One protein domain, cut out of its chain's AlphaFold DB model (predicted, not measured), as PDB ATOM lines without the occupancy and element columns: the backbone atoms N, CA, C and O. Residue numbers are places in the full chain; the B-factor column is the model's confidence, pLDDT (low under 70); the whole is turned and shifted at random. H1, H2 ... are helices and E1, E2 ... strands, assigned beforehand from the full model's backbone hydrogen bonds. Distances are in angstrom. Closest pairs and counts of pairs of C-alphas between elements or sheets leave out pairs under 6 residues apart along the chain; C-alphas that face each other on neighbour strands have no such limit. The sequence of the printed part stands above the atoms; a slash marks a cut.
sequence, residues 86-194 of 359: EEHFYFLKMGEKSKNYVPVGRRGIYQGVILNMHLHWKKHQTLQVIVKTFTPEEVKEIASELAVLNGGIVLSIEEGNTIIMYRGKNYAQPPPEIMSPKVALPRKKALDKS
ATOM      1  N   GLU A  86      -1.670 -15.508 -11.706       92.50
ATOM      2  CA  GLU A  86      -2.273 -16.778 -12.125       92.50
ATOM      3  C   GLU A  86      -2.112 -17.022 -13.630       92.50
ATOM      4  O   GLU A  86      -1.702 -18.107 -14.051       92.50
ATOM      5  N   GLU A  87      -2.386 -16.002 -14.448       91.62
ATOM      6  CA  GLU A  87      -2.196 -16.066 -15.897       91.62
ATOM      7  C   GLU A  87      -0.713 -16.216 -16.256       91.62
ATOM      8  O   GLU A  87      -0.369 -17.013 -17.130       91.62
ATOM      9  N   HIS A  88       0.174 -15.506 -15.549       91.44
ATOM     10  CA  HIS A  88       1.624 -15.622 -15.715       91.44
ATOM     11  C   HIS A  88       2.093 -17.054 -15.482       91.44
ATOM     12  O   HIS A  88       2.729 -17.638 -16.361       91.44
ATOM     13  N   PHE A  89       1.692 -17.661 -14.364       94.06
ATOM     14  CA  PHE A  89       2.043 -19.044 -14.055       94.06
ATOM     15  C   PHE A  89       1.460 -20.041 -15.068       94.06
ATOM     16  O   PHE A  89       2.143 -20.982 -15.487       94.06
ATOM     17  N   TYR A  90       0.214 -19.833 -15.505       94.31
ATOM     18  CA  TYR A  90      -0.422 -20.676 -16.518       94.31
ATOM     19  C   TYR A  90       0.352 -20.655 -17.843       94.31
ATOM     20  O   TYR A  90       0.697 -21.712 -18.383       94.31
ATOM     21  N   PHE A  91       0.673 -19.462 -18.355       93.88
ATOM     22  CA  PHE A  91       1.411 -19.326 -19.607       93.88
ATOM     23  C   PHE A  91       2.861 -19.774 -19.482       93.88
ATOM     24  O   PHE A  91       3.389 -20.338 -20.440       93.88
ATOM     25  N   LEU A  92       3.486 -19.598 -18.317       94.06
ATOM     26  CA  LEU A  92       4.830 -20.098 -18.055       94.06
ATOM     27  C   LEU A  92       4.862 -21.624 -18.181       94.06
ATOM     28  O   LEU A  92       5.582 -22.157 -19.021       94.06
ATOM     29  N   LYS A  93       3.976 -22.324 -17.466       94.69
ATOM     30  CA  LYS A  93       3.871 -23.791 -17.513       94.69
ATOM     31  C   LYS A  93       3.502 -24.313 -18.903       94.69
ATOM     32  O   LYS A  93       3.931 -25.396 -19.309       94.69
ATOM     33  N   MET A  94       2.684 -23.569 -19.646       93.94
ATOM     34  CA  MET A  94       2.356 -23.891 -21.036       93.94
ATOM     35  C   MET A  94       3.553 -23.664 -21.972       93.94
ATOM     36  O   MET A  94       3.771 -24.455 -22.887       93.94
ATOM     37  N   GLY A  95       4.327 -22.600 -21.748       93.00
ATOM     38  CA  GLY A  95       5.547 -22.265 -22.475       93.00
ATOM     39  C   GLY A  95       6.656 -23.288 -22.259       93.00
ATOM     40  O   GLY A  95       7.222 -23.760 -23.240       93.00
ATOM     41  N   GLU A  96       6.890 -23.718 -21.021       92.81
ATOM     42  CA  GLU A  96       7.856 -24.771 -20.659       92.81
ATOM     43  C   GLU A  96       7.545 -26.101 -21.360       92.81
ATOM     44  O   GLU A  96       8.426 -26.761 -21.905       92.81
ATOM     45  N   LYS A  97       6.262 -26.481 -21.424       91.56
ATOM     46  CA  LYS A  97       5.815 -27.704 -22.114       91.56
ATOM     47  C   LYS A  97       5.759 -27.569 -23.636       91.56
ATOM     48  O   LYS A  97       5.539 -28.565 -24.332       91.56
ATOM     49  N   SER A  98       5.877 -26.352 -24.162       88.44
ATOM     50  CA  SER A  98       5.756 -26.114 -25.595       88.44
ATOM     51  C   SER A  98       6.974 -26.669 -26.338       88.44
ATOM     52  O   SER A  98       8.106 -26.572 -25.886       88.44
ATOM     53  N   LYS A  99       6.738 -27.260 -27.513       89.00
ATOM     54  CA  LYS A  99       7.810 -27.734 -28.411       89.00
ATOM     55  C   LYS A  99       8.181 -26.698 -29.478       89.00
ATOM     56  O   LYS A  99       8.982 -26.980 -30.364       89.00
ATOM     57  N   ASN A 100       7.553 -25.525 -29.431       91.69
ATOM     58  CA  ASN A 100       7.716 -24.478 -30.428       91.69
ATOM     59  C   ASN A 100       8.873 -23.587 -30.016       91.69
ATOM     60  O   ASN A 100       8.749 -22.835 -29.047       91.69
ATOM     61  N   TYR A 101       9.970 -23.657 -30.762       93.94
ATOM     62  CA  TYR A 101      11.146 -22.864 -30.458       93.94
ATOM     63  C   TYR A 101      11.674 -22.092 -31.664       93.94
ATOM     64  O   TYR A 101      11.638 -22.563 -32.802       93.94
ATOM     65  N   VAL A 102      12.229 -20.914 -31.394       95.06
ATOM     66  CA  VAL A 102      12.973 -20.109 -32.361       95.06
ATOM     67  C   VAL A 102      14.446 -20.092 -31.953       95.06
ATOM     68  O   VAL A 102      14.784 -19.558 -30.897       95.06
ATOM     69  N   PRO A 103      15.350 -20.676 -32.758       94.31
ATOM     70  CA  PRO A 103      16.772 -20.657 -32.452       94.31
ATOM     71  C   PRO A 103      17.393 -19.304 -32.814       94.31
ATOM     72  O   PRO A 103      17.333 -18.861 -33.964       94.31
ATOM     73  N   VAL A 104      18.073 -18.686 -31.853       94.50
ATOM     74  CA  VAL A 104      18.899 -17.493 -32.052       94.50
ATOM     75  C   VAL A 104      20.365 -17.901 -31.941       94.50
ATOM     76  O   VAL A 104      20.833 -18.365 -30.906       94.50
ATOM     77  N   GLY A 105      21.093 -17.776 -33.049       92.62
ATOM     78  CA  GLY A 105      22.528 -18.067 -33.109       92.62
ATOM     79  C   GLY A 105      23.378 -16.800 -33.086       92.62
ATOM     80  O   GLY A 105      22.891 -15.715 -32.794       92.62
ATOM     81  N   ARG A 106      24.633 -16.915 -33.535       92.00
ATOM     82  CA  ARG A 106      25.634 -15.829 -33.543       92.00
ATOM     83  C   ARG A 106      25.140 -14.476 -34.075       92.00
ATOM     84  O   ARG A 106      25.617 -13.441 -33.632       92.00
ATOM     85  N   ARG A 107      24.222 -14.471 -35.046       91.50
ATOM     86  CA  ARG A 107      23.685 -13.241 -35.662       91.50
ATOM     87  C   ARG A 107      22.813 -12.415 -34.712       91.50
ATOM     88  O   ARG A 107      22.571 -11.258 -35.019       91.50
ATOM     89  N   GLY A 108      22.357 -12.996 -33.603       91.50
ATOM     90  CA  GLY A 108      21.410 -12.355 -32.702       91.50
ATOM     91  C   GLY A 108      20.049 -12.147 -33.363       91.50
ATOM     92  O   GLY A 108      19.633 -12.927 -34.227       91.50
ATOM     93  N   ILE A 109      19.369 -11.080 -32.950       91.44
ATOM     94  CA  ILE A 109      18.041 -10.711 -33.435       91.44
ATOM     95  C   ILE A 109      18.167 -10.048 -34.807       91.44
ATOM     96  O   ILE A 109      18.938  -9.112 -35.018       91.44
ATOM     97  N   TYR A 110      17.390 -10.541 -35.761       92.44
ATOM     98  CA  TYR A 110      17.236  -9.931 -37.074       92.44
ATOM     99  C   TYR A 110      15.812 -10.158 -37.567       92.44
ATOM    100  O   TYR A 110      15.075 -10.977 -37.019       92.44
ATOM    101  N   GLN A 111      15.447  -9.480 -38.648       90.19
ATOM    102  CA  GLN A 111      14.099  -9.483 -39.213       90.19
ATOM    103  C   GLN A 111      13.475 -10.889 -39.373       90.19
ATOM    104  O   GLN A 111      12.306 -11.094 -39.068       90.19
ATOM    105  N   GLY A 112      14.261 -11.891 -39.779       91.00
ATOM    106  CA  GLY A 112      13.773 -13.264 -39.945       91.00
ATOM    107  C   GLY A 112      13.504 -14.015 -38.636       91.00
ATOM    108  O   GLY A 112      12.685 -14.927 -38.641       91.00
ATOM    109  N   VAL A 113      14.151 -13.647 -37.524       92.25
ATOM    110  CA  VAL A 113      13.835 -14.202 -36.191       92.25
ATOM    111  C   VAL A 113      12.444 -13.741 -35.780       92.25
ATOM    112  O   VAL A 113      11.604 -14.566 -35.441       92.25
ATOM    113  N   ILE A 114      12.192 -12.440 -35.906       90.69
ATOM    114  CA  ILE A 114      10.910 -11.800 -35.589       90.69
ATOM    115  C   ILE A 114       9.784 -12.397 -36.434       90.69
ATOM    116  O   ILE A 114       8.762 -12.831 -35.905       90.69
ATOM    117  N   LEU A 115      10.016 -12.525 -37.743       90.00
ATOM    118  CA  LEU A 115       9.094 -13.195 -38.657       90.00
ATOM    119  C   LEU A 115       8.745 -14.607 -38.182       90.00
ATOM    120  O   LEU A 115       7.576 -14.990 -38.163       90.00
ATOM    121  N   ASN A 116       9.757 -15.379 -37.784       92.25
ATOM    122  CA  ASN A 116       9.555 -16.744 -37.320       92.25
ATOM    123  C   ASN A 116       8.736 -16.787 -36.020       92.25
ATOM    124  O   ASN A 116       7.852 -17.629 -35.873       92.25
ATOM    125  N   MET A 117       8.959 -15.836 -35.109       91.75
ATOM    126  CA  MET A 117       8.154 -15.698 -33.893       91.75
ATOM    127  C   MET A 117       6.681 -15.433 -34.222       91.75
ATOM    128  O   MET A 117       5.815 -16.168 -33.749       91.75
ATOM    129  N   HIS A 118       6.392 -14.472 -35.105       88.94
ATOM    130  CA  HIS A 118       5.024 -14.180 -35.545       88.94
ATOM    131  C   HIS A 118       4.337 -15.372 -36.232       88.94
ATOM    132  O   HIS A 118       3.129 -15.573 -36.068       88.94
ATOM    133  N   LEU A 119       5.092 -16.197 -36.967       90.38
ATOM    134  CA  LEU A 119       4.576 -17.418 -37.590       90.38
ATOM    135  C   LEU A 119       4.134 -18.459 -36.554       90.38
ATOM    136  O   LEU A 119       3.047 -19.025 -36.688       90.38
ATOM    137  N   HIS A 120       4.924 -18.687 -35.503       91.50
ATOM    138  CA  HIS A 120       4.522 -19.566 -34.401       91.50
ATOM    139  C   HIS A 120       3.324 -19.001 -33.640       91.50
ATOM    140  O   HIS A 120       2.364 -19.719 -33.346       91.50
ATOM    141  N   TRP A 121       3.344 -17.694 -33.408       90.88
ATOM    142  CA  TRP A 121       2.294 -16.961 -32.726       90.88
ATOM    143  C   TRP A 121       0.950 -16.945 -33.451       90.88
ATOM    144  O   TRP A 121      -0.083 -16.695 -32.831       90.88
ATOM    145  N   LYS A 122       0.918 -17.278 -34.747       87.69
ATOM    146  CA  LYS A 122      -0.331 -17.485 -35.493       87.69
ATOM    147  C   LYS A 122      -1.157 -18.654 -34.945       87.69
ATOM    148  O   LYS A 122      -2.381 -18.597 -34.990       87.69
ATOM    149  N   LYS A 123      -0.499 -19.716 -34.468       87.94
ATOM    150  CA  LYS A 123      -1.154 -20.953 -33.999       87.94
ATOM    151  C   LYS A 123      -1.012 -21.178 -32.498       87.94
ATOM    152  O   LYS A 123      -1.827 -21.883 -31.911       87.94
ATOM    153  N   HIS A 124       0.021 -20.611 -31.887       90.62
ATOM    154  CA  HIS A 124       0.382 -20.859 -30.499       90.62
ATOM    155  C   HIS A 124       0.484 -19.549 -29.733       90.62
ATOM    156  O   HIS A 124       0.914 -18.535 -30.264       90.62
ATOM    157  N   GLN A 125       0.091 -19.568 -28.468       90.88
ATOM    158  CA  GLN A 125       0.125 -18.373 -27.627       90.88
ATOM    159  C   GLN A 125       1.517 -18.120 -27.033       90.88
ATOM    160  O   GLN A 125       1.903 -16.970 -26.824       90.88
ATOM    161  N   THR A 126       2.278 -19.190 -26.795       93.62
ATOM    162  CA  THR A 126       3.621 -19.162 -26.210       93.62
ATOM    163  C   THR A 126       4.666 -19.712 -27.177       93.62
ATOM    164  O   THR A 126       4.363 -20.500 -28.081       93.62
ATOM    165  N   LEU A 127       5.905 -19.268 -26.984       94.44
ATOM    166  CA  LEU A 127       7.073 -19.647 -27.767       94.44
ATOM    167  C   LEU A 127       8.312 -19.680 -26.863       94.44
ATOM    168  O   LEU A 127       8.485 -18.795 -26.026       94.44
ATOM    169  N   GLN A 128       9.206 -20.641 -27.091       95.50
ATOM    170  CA  GLN A 128      10.561 -20.632 -26.540       95.50
ATOM    171  C   GLN A 128      11.559 -20.006 -27.526       95.50
ATOM    172  O   GLN A 128      11.588 -20.337 -28.708       95.50
ATOM    173  N   VAL A 129      12.431 -19.121 -27.066       95.75
ATOM    174  CA  VAL A 129      13.546 -18.593 -27.858       95.75
ATOM    175  C   VAL A 129      14.832 -19.149 -27.274       95.75
ATOM    176  O   VAL A 129      15.204 -18.812 -26.155       95.75
ATOM    177  N   ILE A 130      15.510 -20.013 -28.026       95.00
ATOM    178  CA  ILE A 130      16.741 -20.667 -27.569       95.00
ATOM    179  C   ILE A 130      17.925 -19.849 -28.066       95.00
ATOM    180  O   ILE A 130      18.221 -19.843 -29.266       95.00
ATOM    181  N   VAL A 131      18.612 -19.176 -27.148       94.75
ATOM    182  CA  VAL A 131      19.743 -18.305 -27.463       94.75
ATOM    183  C   VAL A 131      21.053 -19.062 -27.264       94.75
ATOM    184  O   VAL A 131      21.426 -19.452 -26.163       94.75
ATOM    185  N   LYS A 132      21.796 -19.267 -28.353       90.56
ATOM    186  CA  LYS A 132      23.125 -19.893 -28.324       90.56
ATOM    187  C   LYS A 132      24.205 -18.816 -28.353       90.56
ATOM    188  O   LYS A 132      24.041 -17.818 -29.044       90.56
ATOM    189  N   THR A 133      25.354 -19.072 -27.723       86.81
ATOM    190  CA  THR A 133      26.612 -18.283 -27.800       86.81
ATOM    191  C   THR A 133      26.699 -16.966 -27.017       86.81
ATOM    192  O   THR A 133      27.797 -16.420 -26.926       86.81
ATOM    193  N   PHE A 134      25.607 -16.477 -26.431       89.44
ATOM    194  CA  PHE A 134      25.587 -15.222 -25.667       89.44
ATOM    195  C   PHE A 134      25.750 -15.456 -24.159       89.44
ATOM    196  O   PHE A 134      25.477 -16.551 -23.661       89.44
ATOM    197  N   THR A 135      26.215 -14.432 -23.438       91.38
ATOM    198  CA  THR A 135      26.256 -14.445 -21.965       91.38
ATOM    199  C   THR A 135      24.847 -14.255 -21.386       91.38
ATOM    200  O   THR A 135      23.995 -13.677 -22.059       91.38
ATOM    201  N   PRO A 136      24.563 -14.684 -20.142       91.44
ATOM    202  CA  PRO A 136      23.230 -14.519 -19.549       91.44
ATOM    203  C   PRO A 136      22.799 -13.046 -19.435       91.44
ATOM    204  O   PRO A 136      21.612 -12.740 -19.512       91.44
ATOM    205  N   GLU A 137      23.749 -12.120 -19.294       91.81
ATOM    206  CA  GLU A 137      23.488 -10.674 -19.336       91.81
ATOM    207  C   GLU A 137      23.033 -10.223 -20.729       91.81
ATOM    208  O   GLU A 137      22.006  -9.564 -20.862       91.81
ATOM    209  N   GLU A 138      23.732 -10.659 -21.780       91.12
ATOM    210  CA  GLU A 138      23.345 -10.384 -23.168       91.12
ATOM    211  C   GLU A 138      21.992 -11.034 -23.513       91.12
ATOM    212  O   GLU A 138      21.222 -10.479 -24.287       91.12
ATOM    213  N   VAL A 139      21.658 -12.188 -22.923       93.94
ATOM    214  CA  VAL A 139      20.342 -12.830 -23.093       93.94
ATOM    215  C   VAL A 139      19.223 -11.967 -22.506       93.94
ATOM    216  O   VAL A 139      18.156 -11.883 -23.110       93.94
ATOM    217  N   LYS A 140      19.462 -11.278 -21.382       93.00
ATOM    218  CA  LYS A 140      18.505 -10.306 -20.827       93.00
ATOM    219  C   LYS A 140      18.330  -9.101 -21.754       93.00
ATOM    220  O   LYS A 140      17.196  -8.701 -21.993       93.00
ATOM    221  N   GLU A 141      19.418  -8.569 -22.319       91.50
ATOM    222  CA  GLU A 141      19.355  -7.499 -23.334       91.50
ATOM    223  C   GLU A 141      18.529  -7.947 -24.549       91.50
ATOM    224  O   GLU A 141      17.612  -7.251 -24.975       91.50
ATOM    225  N   ILE A 142      18.797  -9.153 -25.059       92.38
ATOM    226  CA  ILE A 142      18.073  -9.765 -26.181       92.38
ATOM    227  C   ILE A 142      16.590  -9.951 -25.843       92.38
ATOM    228  O   ILE A 142      15.742  -9.687 -26.691       92.38
ATOM    229  N   ALA A 143      16.253 -10.390 -24.629       92.94
ATOM    230  CA  ALA A 143      14.866 -10.546 -24.198       92.94
ATOM    231  C   ALA A 143      14.118  -9.203 -24.225       92.94
ATOM    232  O   ALA A 143      13.011  -9.131 -24.759       92.94
ATOM    233  N   SER A 144      14.750  -8.138 -23.725       90.88
ATOM    234  CA  SER A 144      14.209  -6.778 -23.771       90.88
ATOM    235  C   SER A 144      14.069  -6.261 -25.207       90.88
ATOM    236  O   SER A 144      13.007  -5.765 -25.575       90.88
ATOM    237  N   GLU A 145      15.092  -6.434 -26.053       89.12
ATOM    238  CA  GLU A 145      15.038  -6.056 -27.474       89.12
ATOM    239  C   GLU A 145      13.906  -6.804 -28.207       89.12
ATOM    240  O   GLU A 145      13.163  -6.203 -28.982       89.12
ATOM    241  N   LEU A 146      13.725  -8.105 -27.951       90.19
ATOM    242  CA  LEU A 146      12.642  -8.902 -28.537       90.19
ATOM    243  C   LEU A 146      11.259  -8.449 -28.065       90.19
ATOM    244  O   LEU A 146      10.325  -8.449 -28.867       90.19
ATOM    245  N   ALA A 147      11.115  -8.083 -26.790       88.44
ATOM    246  CA  ALA A 147       9.859  -7.568 -26.256       88.44
ATOM    247  C   ALA A 147       9.449  -6.274 -26.971       88.44
ATOM    248  O   ALA A 147       8.316  -6.154 -27.431       88.44
ATOM    249  N   VAL A 148      10.401  -5.355 -27.157       85.06
ATOM    250  CA  VAL A 148      10.162  -4.074 -27.833       85.06
ATOM    251  C   VAL A 148       9.888  -4.263 -29.327       85.06
ATOM    252  O   VAL A 148       8.948  -3.680 -29.859       85.06
ATOM    253  N   LEU A 149      10.672  -5.096 -30.017       84.12
ATOM    254  CA  LEU A 149      10.552  -5.266 -31.468       84.12
ATOM    255  C   LEU A 149       9.304  -6.046 -31.891       84.12
ATOM    256  O   LEU A 149       8.748  -5.773 -32.953       84.12
ATOM    257  N   ASN A 150       8.890  -7.029 -31.090       83.81
ATOM    258  CA  ASN A 150       7.798  -7.935 -31.446       83.81
ATOM    259  C   ASN A 150       6.481  -7.598 -30.735       83.81
ATOM    260  O   ASN A 150       5.442  -8.139 -31.116       83.81
ATOM    261  N   GLY A 151       6.532  -6.782 -29.676       81.88
ATOM    262  CA  GLY A 151       5.399  -6.509 -28.787       81.88
ATOM    263  C   GLY A 151       4.997  -7.697 -27.907       81.88
ATOM    264  O   GLY A 151       3.883  -7.730 -27.399       81.88
ATOM    265  N   GLY A 152       5.869  -8.702 -27.769       86.81
ATOM    266  CA  GLY A 152       5.621  -9.876 -26.929       86.81
ATOM    267  C   GLY A 152       6.051  -9.655 -25.478       86.81
ATOM    268  O   GLY A 152       6.988  -8.910 -25.201       86.81
ATOM    269  N   ILE A 153       5.415 -10.366 -24.553       90.06
ATOM    270  CA  ILE A 153       5.703 -10.322 -23.116       90.06
ATOM    271  C   ILE A 153       6.717 -11.419 -22.770       90.06
ATOM    272  O   ILE A 153       6.513 -12.593 -23.088       90.06
ATOM    273  N   VAL A 154       7.809 -11.054 -22.100       92.94
ATOM    274  CA  VAL A 154       8.784 -12.015 -21.562       92.94
ATOM    275  C   VAL A 154       8.235 -12.584 -20.254       92.94
ATOM    276  O   VAL A 154       8.004 -11.837 -19.310       92.94
ATOM    277  N   LEU A 155       8.018 -13.900 -20.195       93.12
ATOM    278  CA  LEU A 155       7.503 -14.566 -18.995       93.12
ATOM    279  C   LEU A 155       8.627 -14.946 -18.031       93.12
ATOM    280  O   LEU A 155       8.536 -14.657 -16.840       93.12
ATOM    281  N   SER A 156       9.665 -15.609 -18.544       93.81
ATOM    282  CA  SER A 156      10.815 -16.081 -17.769       93.81
ATOM    283  C   SER A 156      12.031 -16.310 -18.672       93.81
ATOM    284  O   SER A 156      11.891 -16.535 -19.879       93.81
ATOM    285  N   ILE A 157      13.220 -16.258 -18.072       94.69
ATOM    286  CA  ILE A 157      14.498 -16.622 -18.688       94.69
ATOM    287  C   ILE A 157      15.048 -17.807 -17.891       94.69
ATOM    288  O   ILE A 157      15.399 -17.655 -16.723       94.69
ATOM    289  N   GLU A 158      15.104 -18.978 -18.515       92.44
ATOM    290  CA  GLU A 158      15.615 -20.204 -17.901       92.44
ATOM    291  C   GLU A 158      17.151 -20.267 -17.935       92.44
ATOM    292  O   GLU A 158      17.805 -19.666 -18.794       92.44
ATOM    293  N   GLU A 159      17.733 -21.083 -17.050       84.31
ATOM    294  CA  GLU A 159      19.187 -21.246 -16.861       84.31
ATOM    295  C   GLU A 159      19.935 -21.802 -18.096       84.31
ATOM    296  O   GLU A 159      21.163 -21.773 -18.153       84.31
ATOM    297  N   GLY A 160      19.214 -22.248 -19.130       87.12
ATOM    298  CA  GLY A 160      19.753 -22.713 -20.413       87.12
ATOM    299  C   GLY A 160      19.835 -21.652 -21.520       87.12
ATOM    300  O   GLY A 160      19.956 -22.023 -22.687       87.12
ATOM    301  N   ASN A 161      19.738 -20.356 -21.191       92.44
ATOM    302  CA  ASN A 161      19.575 -19.256 -22.158       92.44
ATOM    303  C   ASN A 161      18.315 -19.407 -23.036       92.44
ATOM    304  O   ASN A 161      18.292 -19.009 -24.207       92.44
ATOM    305  N   THR A 162      17.264 -19.996 -22.465       95.06
ATOM    306  CA  THR A 162      15.951 -20.118 -23.101       95.06
ATOM    307  C   THR A 162      15.050 -19.015 -22.569       95.06
ATOM    308  O   THR A 162      14.858 -18.885 -21.364       95.06
ATOM    309  N   ILE A 163      14.490 -18.211 -23.466       95.44
ATOM    310  CA  ILE A 163      13.544 -17.151 -23.122       95.44
ATOM    311  C   ILE A 163      12.143 -17.654 -23.458       95.44
ATOM    312  O   ILE A 163      11.869 -17.994 -24.610       95.44
ATOM    313  N   ILE A 164      11.239 -17.678 -22.484       95.19
ATOM    314  CA  ILE A 164       9.834 -18.010 -22.721       95.19
ATOM    315  C   ILE A 164       9.072 -16.712 -22.970       95.19
ATOM    316  O   ILE A 164       9.021 -15.830 -22.111       95.19
ATOM    317  N   MET A 165       8.463 -16.602 -24.149       93.56
ATOM    318  CA  MET A 165       7.717 -15.419 -24.564       93.56
ATOM    319  C   MET A 165       6.246 -15.739 -24.818       93.56
ATOM    320  O   MET A 165       5.892 -16.765 -25.409       93.56
ATOM    321  N   TYR A 166       5.393 -14.810 -24.408       92.31
ATOM    322  CA  TYR A 166       3.964 -14.797 -24.662       92.31
ATOM    323  C   TYR A 166       3.617 -13.691 -25.652       92.31
ATOM    324  O   TYR A 166       4.179 -12.602 -25.627       92.31
ATOM    325  N   ARG A 167       2.678 -13.982 -26.546       88.81
ATOM    326  CA  ARG A 167       2.272 -13.086 -27.627       88.81
ATOM    327  C   ARG A 167       1.526 -11.824 -27.153       88.81
ATOM    328  O   ARG A 167       1.609 -10.810 -27.829       88.81
ATOM    329  N   GLY A 168       0.784 -11.907 -26.044       86.50
ATOM    330  CA  GLY A 168      -0.197 -10.894 -25.618       86.50
ATOM    331  C   GLY A 168      -1.640 -11.288 -25.973       86.50
ATOM    332  O   GLY A 168      -1.866 -12.001 -26.961       86.50
ATOM    333  N   LYS A 169      -2.625 -10.842 -25.177       80.88
ATOM    334  CA  LYS A 169      -4.051 -11.167 -25.396       80.88
ATOM    335  C   LYS A 169      -4.591 -10.492 -26.659       80.88
ATOM    336  O   LYS A 169      -5.318 -11.117 -27.428       80.88
ATOM    337  N   ASN A 170      -4.145  -9.264 -26.917       74.69
ATOM    338  CA  ASN A 170      -4.605  -8.401 -28.008       74.69
ATOM    339  C   ASN A 170      -3.810  -8.507 -29.308       74.69
ATOM    340  O   ASN A 170      -3.926  -7.656 -30.190       74.69
ATOM    341  N   TYR A 171      -3.000  -9.545 -29.480       77.19
ATOM    342  CA  TYR A 171      -2.265  -9.659 -30.731       77.19
ATOM    343  C   TYR A 171      -3.221  -9.845 -31.907       77.19
ATOM    344  O   TYR A 171      -3.950 -10.836 -32.016       77.19
ATOM    345  N   ALA A 172      -3.144  -8.909 -32.837       70.31
ATOM    346  CA  ALA A 172      -3.608  -9.081 -34.194       70.31
ATOM    347  C   ALA A 172      -2.424  -9.560 -35.031       70.31
ATOM    348  O   ALA A 172      -1.304  -9.083 -34.849       70.31
ATOM    349  N   GLN A 173      -2.649 -10.510 -35.944       72.12
ATOM    350  CA  GLN A 173      -1.602 -10.880 -36.891       72.12
ATOM    351  C   GLN A 173      -1.221  -9.615 -37.676       72.12
ATOM    352  O   GLN A 173      -2.078  -9.099 -38.399       72.12
ATOM    353  N   PRO A 174       0.017  -9.103 -37.544       69.00
ATOM    354  CA  PRO A 174       0.402  -7.920 -38.285       69.00
ATOM    355  C   PRO A 174       0.305  -8.226 -39.788       69.00
ATOM    356  O   PRO A 174       0.606  -9.355 -40.203       69.00
ATOM    357  N   PRO A 175      -0.101  -7.251 -40.621       67.62
ATOM    358  CA  PRO A 175      -0.004  -7.359 -42.071       67.62
ATOM    359  C   PRO A 175       1.392  -7.851 -42.491       67.62
ATOM    360  O   PRO A 175       2.368  -7.583 -41.788       67.62
ATOM    361  N   PRO A 176       1.540  -8.541 -43.633       63.84
ATOM    362  CA  PRO A 176       2.825  -9.109 -44.056       63.84
ATOM    363  C   PRO A 176       3.957  -8.070 -44.155       63.84
ATOM    364  O   PRO A 176       5.114  -8.416 -43.935       63.84
ATOM    365  N   GLU A 177       3.630  -6.798 -44.397       57.88
ATOM    366  CA  GLU A 177       4.578  -5.671 -44.381       57.88
ATOM    367  C   GLU A 177       5.100  -5.310 -42.974       57.88
ATOM    368  O   GLU A 177       6.189  -4.754 -42.843       57.88
ATOM    369  N   ILE A 178       4.344  -5.642 -41.923       60.00
ATOM    370  CA  ILE A 178       4.624  -5.341 -40.507       60.00
ATOM    371  C   ILE A 178       5.129  -6.586 -39.755       60.00
ATOM    372  O   ILE A 178       5.788  -6.458 -38.731       60.00
ATOM    373  N   MET A 179       4.942  -7.798 -40.295       61.91
ATOM    374  CA  MET A 179       5.419  -9.068 -39.706       61.91
ATOM    375  C   MET A 179       6.956  -9.178 -39.597       61.91
ATOM    376  O   MET A 179       7.519 -10.172 -39.144       61.91
ATOM    377  N   SER A 180       7.654  -8.157 -40.071       65.69
ATOM    378  CA  SER A 180       9.095  -8.023 -40.115       65.69
ATOM    379  C   SER A 180       9.417  -6.531 -40.033       65.69
ATOM    380  O   SER A 180       9.700  -5.922 -41.071       65.69
ATOM    381  N   PRO A 181       9.312  -5.925 -38.834       66.06
ATOM    382  CA  PRO A 181       9.343  -4.479 -38.667       66.06
ATOM    383  C   PRO A 181      10.594  -3.899 -39.325       66.06
ATOM    384  O   PRO A 181      11.692  -4.430 -39.160       66.06
ATOM    385  N   LYS A 182      10.438  -2.792 -40.063       66.31
ATOM    386  CA  LYS A 182      11.557  -2.092 -40.730       66.31
ATOM    387  C   LYS A 182      12.634  -1.624 -39.742       66.31
ATOM    388  O   LYS A 182      13.762  -1.371 -40.150       66.31
ATOM    389  N   VAL A 183      12.271  -1.520 -38.463       76.75
ATOM    390  CA  VAL A 183      13.166  -1.198 -37.347       76.75
ATOM    391  C   VAL A 183      14.180  -2.323 -37.105       76.75
ATOM    392  O   VAL A 183      15.321  -2.059 -36.740       76.75
ATOM    393  N   ALA A 184      13.814  -3.582 -37.353       81.31
ATOM    394  CA  ALA A 184      14.710  -4.705 -37.124       81.31
ATOM    395  C   ALA A 184      15.838  -4.779 -38.159       81.31
ATOM    396  O   ALA A 184      15.665  -4.520 -39.353       81.31
ATOM    397  N   LEU A 185      17.012  -5.221 -37.706       87.06
ATOM    398  CA  LEU A 185      18.180  -5.336 -38.570       87.06
ATOM    399  C   LEU A 185      17.979  -6.396 -39.668       87.06
ATOM    400  O   LEU A 185      17.503  -7.505 -39.391       87.06
ATOM    401  N   PRO A 186      18.427  -6.133 -40.910       90.19
ATOM    402  CA  PRO A 186      18.500  -7.158 -41.939       90.19
ATOM    403  C   PRO A 186      19.599  -8.179 -41.609       90.19
ATOM    404  O   PRO A 186      20.592  -7.878 -40.941       90.19
ATOM    405  N   ARG A 187      19.472  -9.390 -42.165       90.44
ATOM    406  CA  ARG A 187      20.339 -10.548 -41.863       90.44
ATOM    407  C   ARG A 187      21.847 -10.270 -41.980       90.44
ATOM    408  O   ARG A 187      22.621 -10.810 -41.191       90.44
ATOM    409  N   LYS A 188      22.270  -9.462 -42.963       92.12
ATOM    410  CA  LYS A 188      23.686  -9.092 -43.165       92.12
ATOM    411  C   LYS A 188      24.180  -8.140 -42.068       92.12
ATOM    412  O   LYS A 188      25.148  -8.461 -41.389       92.12
ATOM    413  N   LYS A 189      23.455  -7.043 -41.823       92.12
ATOM    414  CA  LYS A 189      23.806  -6.053 -40.788       92.12
ATOM    415  C   LYS A 189      23.829  -6.659 -39.382       92.12
ATOM    416  O   LYS A 189      24.702  -6.318 -38.597       92.12
ATOM    417  N   ALA A 190      22.931  -7.599 -39.084       92.81
ATOM    418  CA  ALA A 190      22.928  -8.318 -37.809       92.81
ATOM    419  C   ALA A 190      24.200  -9.170 -37.609       92.81
ATOM    420  O   ALA A 190      24.795  -9.180 -36.531       92.81
ATOM    421  N   LEU A 191      24.681  -9.836 -38.669       93.38
ATOM    422  CA  LEU A 191      25.958 -10.553 -38.620       93.38
ATOM    423  C   LEU A 191      27.134  -9.597 -38.379       93.38
ATOM    424  O   LEU A 191      28.038  -9.932 -37.615       93.38
ATOM    425  N   ASP A 192      27.127  -8.424 -39.006       93.94
ATOM    426  CA  ASP A 192      28.188  -7.434 -38.818       93.94
ATOM    427  C   ASP A 192      28.145  -6.807 -37.413       93.94
ATOM    428  O   ASP A 192      29.197  -6.714 -36.782       93.94
ATOM    429  N   LYS A 193      26.951  -6.513 -36.861       92.50
ATOM    430  CA  LYS A 193      26.755  -6.127 -35.443       92.50
ATOM    431  C   LYS A 193      27.414  -7.148 -34.512       92.50
ATOM    432  O   LYS A 193      28.224  -6.781 -33.663       92.50
ATOM    433  N   SER A 194      27.147  -8.437 -34.726       92.25
ATOM    434  CA  SER A 194      27.765  -9.526 -33.957       92.25
ATOM    435  C   SER A 194      29.295  -9.555 -34.083       92.25
ATOM    436  O   SER A 194      30.002  -9.576 -33.075       92.25
TER     437      SER A 194
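Overview. This is residues 86 to 194 of the 359 residues of the protein "CRM domain-containing protein" of Triticum turgidum subsp. durum (UniProt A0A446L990). A small, strongly twisted four-stranded sheet is covered by H2 and H3 on one face and by H1, set slantwise, on the other, making three layers. A long link, residues 167 to 186, leads to H4, off the sheet at the far end from H1. The 109 printed residues run H1 E1 H2 E2 H3 E3 E4 H4, of mixed class; the mixed sheet has the order E1 E2 E4 E3. The whole is compact, with a radius of gyration of the C-alphas of 13.2 A and spans of 41 by 34 by 21 A.

Along the chain. H1, residues 86 to 96, begins at C-alpha 86 (-2.273, -16.778, -12.125) and is 15.5 A long. E1 is 101 to 104, H2 111 to 121 with 15.4 A, E2 126 to 131 with 16.2 A. H3, 136 to 150, measures 20.6 A; E3 is 153 to 158, E4 162 to 166. H4, 187 to 194, ends at C-alpha 194 (27.765, -9.526, -33.957).

Arrangement. E1 and E2 are parallel, with N 102 and O 128 2.8 A apart; E1, H2, E2 form a strand-helix-strand unit, parallel neighbours joined through a helix, with a right-handed crossover. E2 and E4 are antiparallel, N 129 to O 163 2.8 A. E3 and E4 form a hairpin, N 155 to O 164 2.9 A. E2, H3, E3 form a split unit, with E4 between its strands, also right-handed. H1 is 8.9 A over the sheet; the C-alphas of Gly 95 and Thr 126, its closest to E2, are 5.2 A apart. H3 touches H2 with residues 146 to 150 alone, closest C-alphas Asn 150 and Ile 114, 6.5 A. In the four helices every O i to N i+4 pair is within hydrogen-bond range.

Size, cuts and confidence. The C-alphas of Glu 86 and Asp 192 are farthest apart, 41.6 A. The printed part has no cut; E4 to H4 is a long link, and residues 174 to 182 are under pLDDT 70.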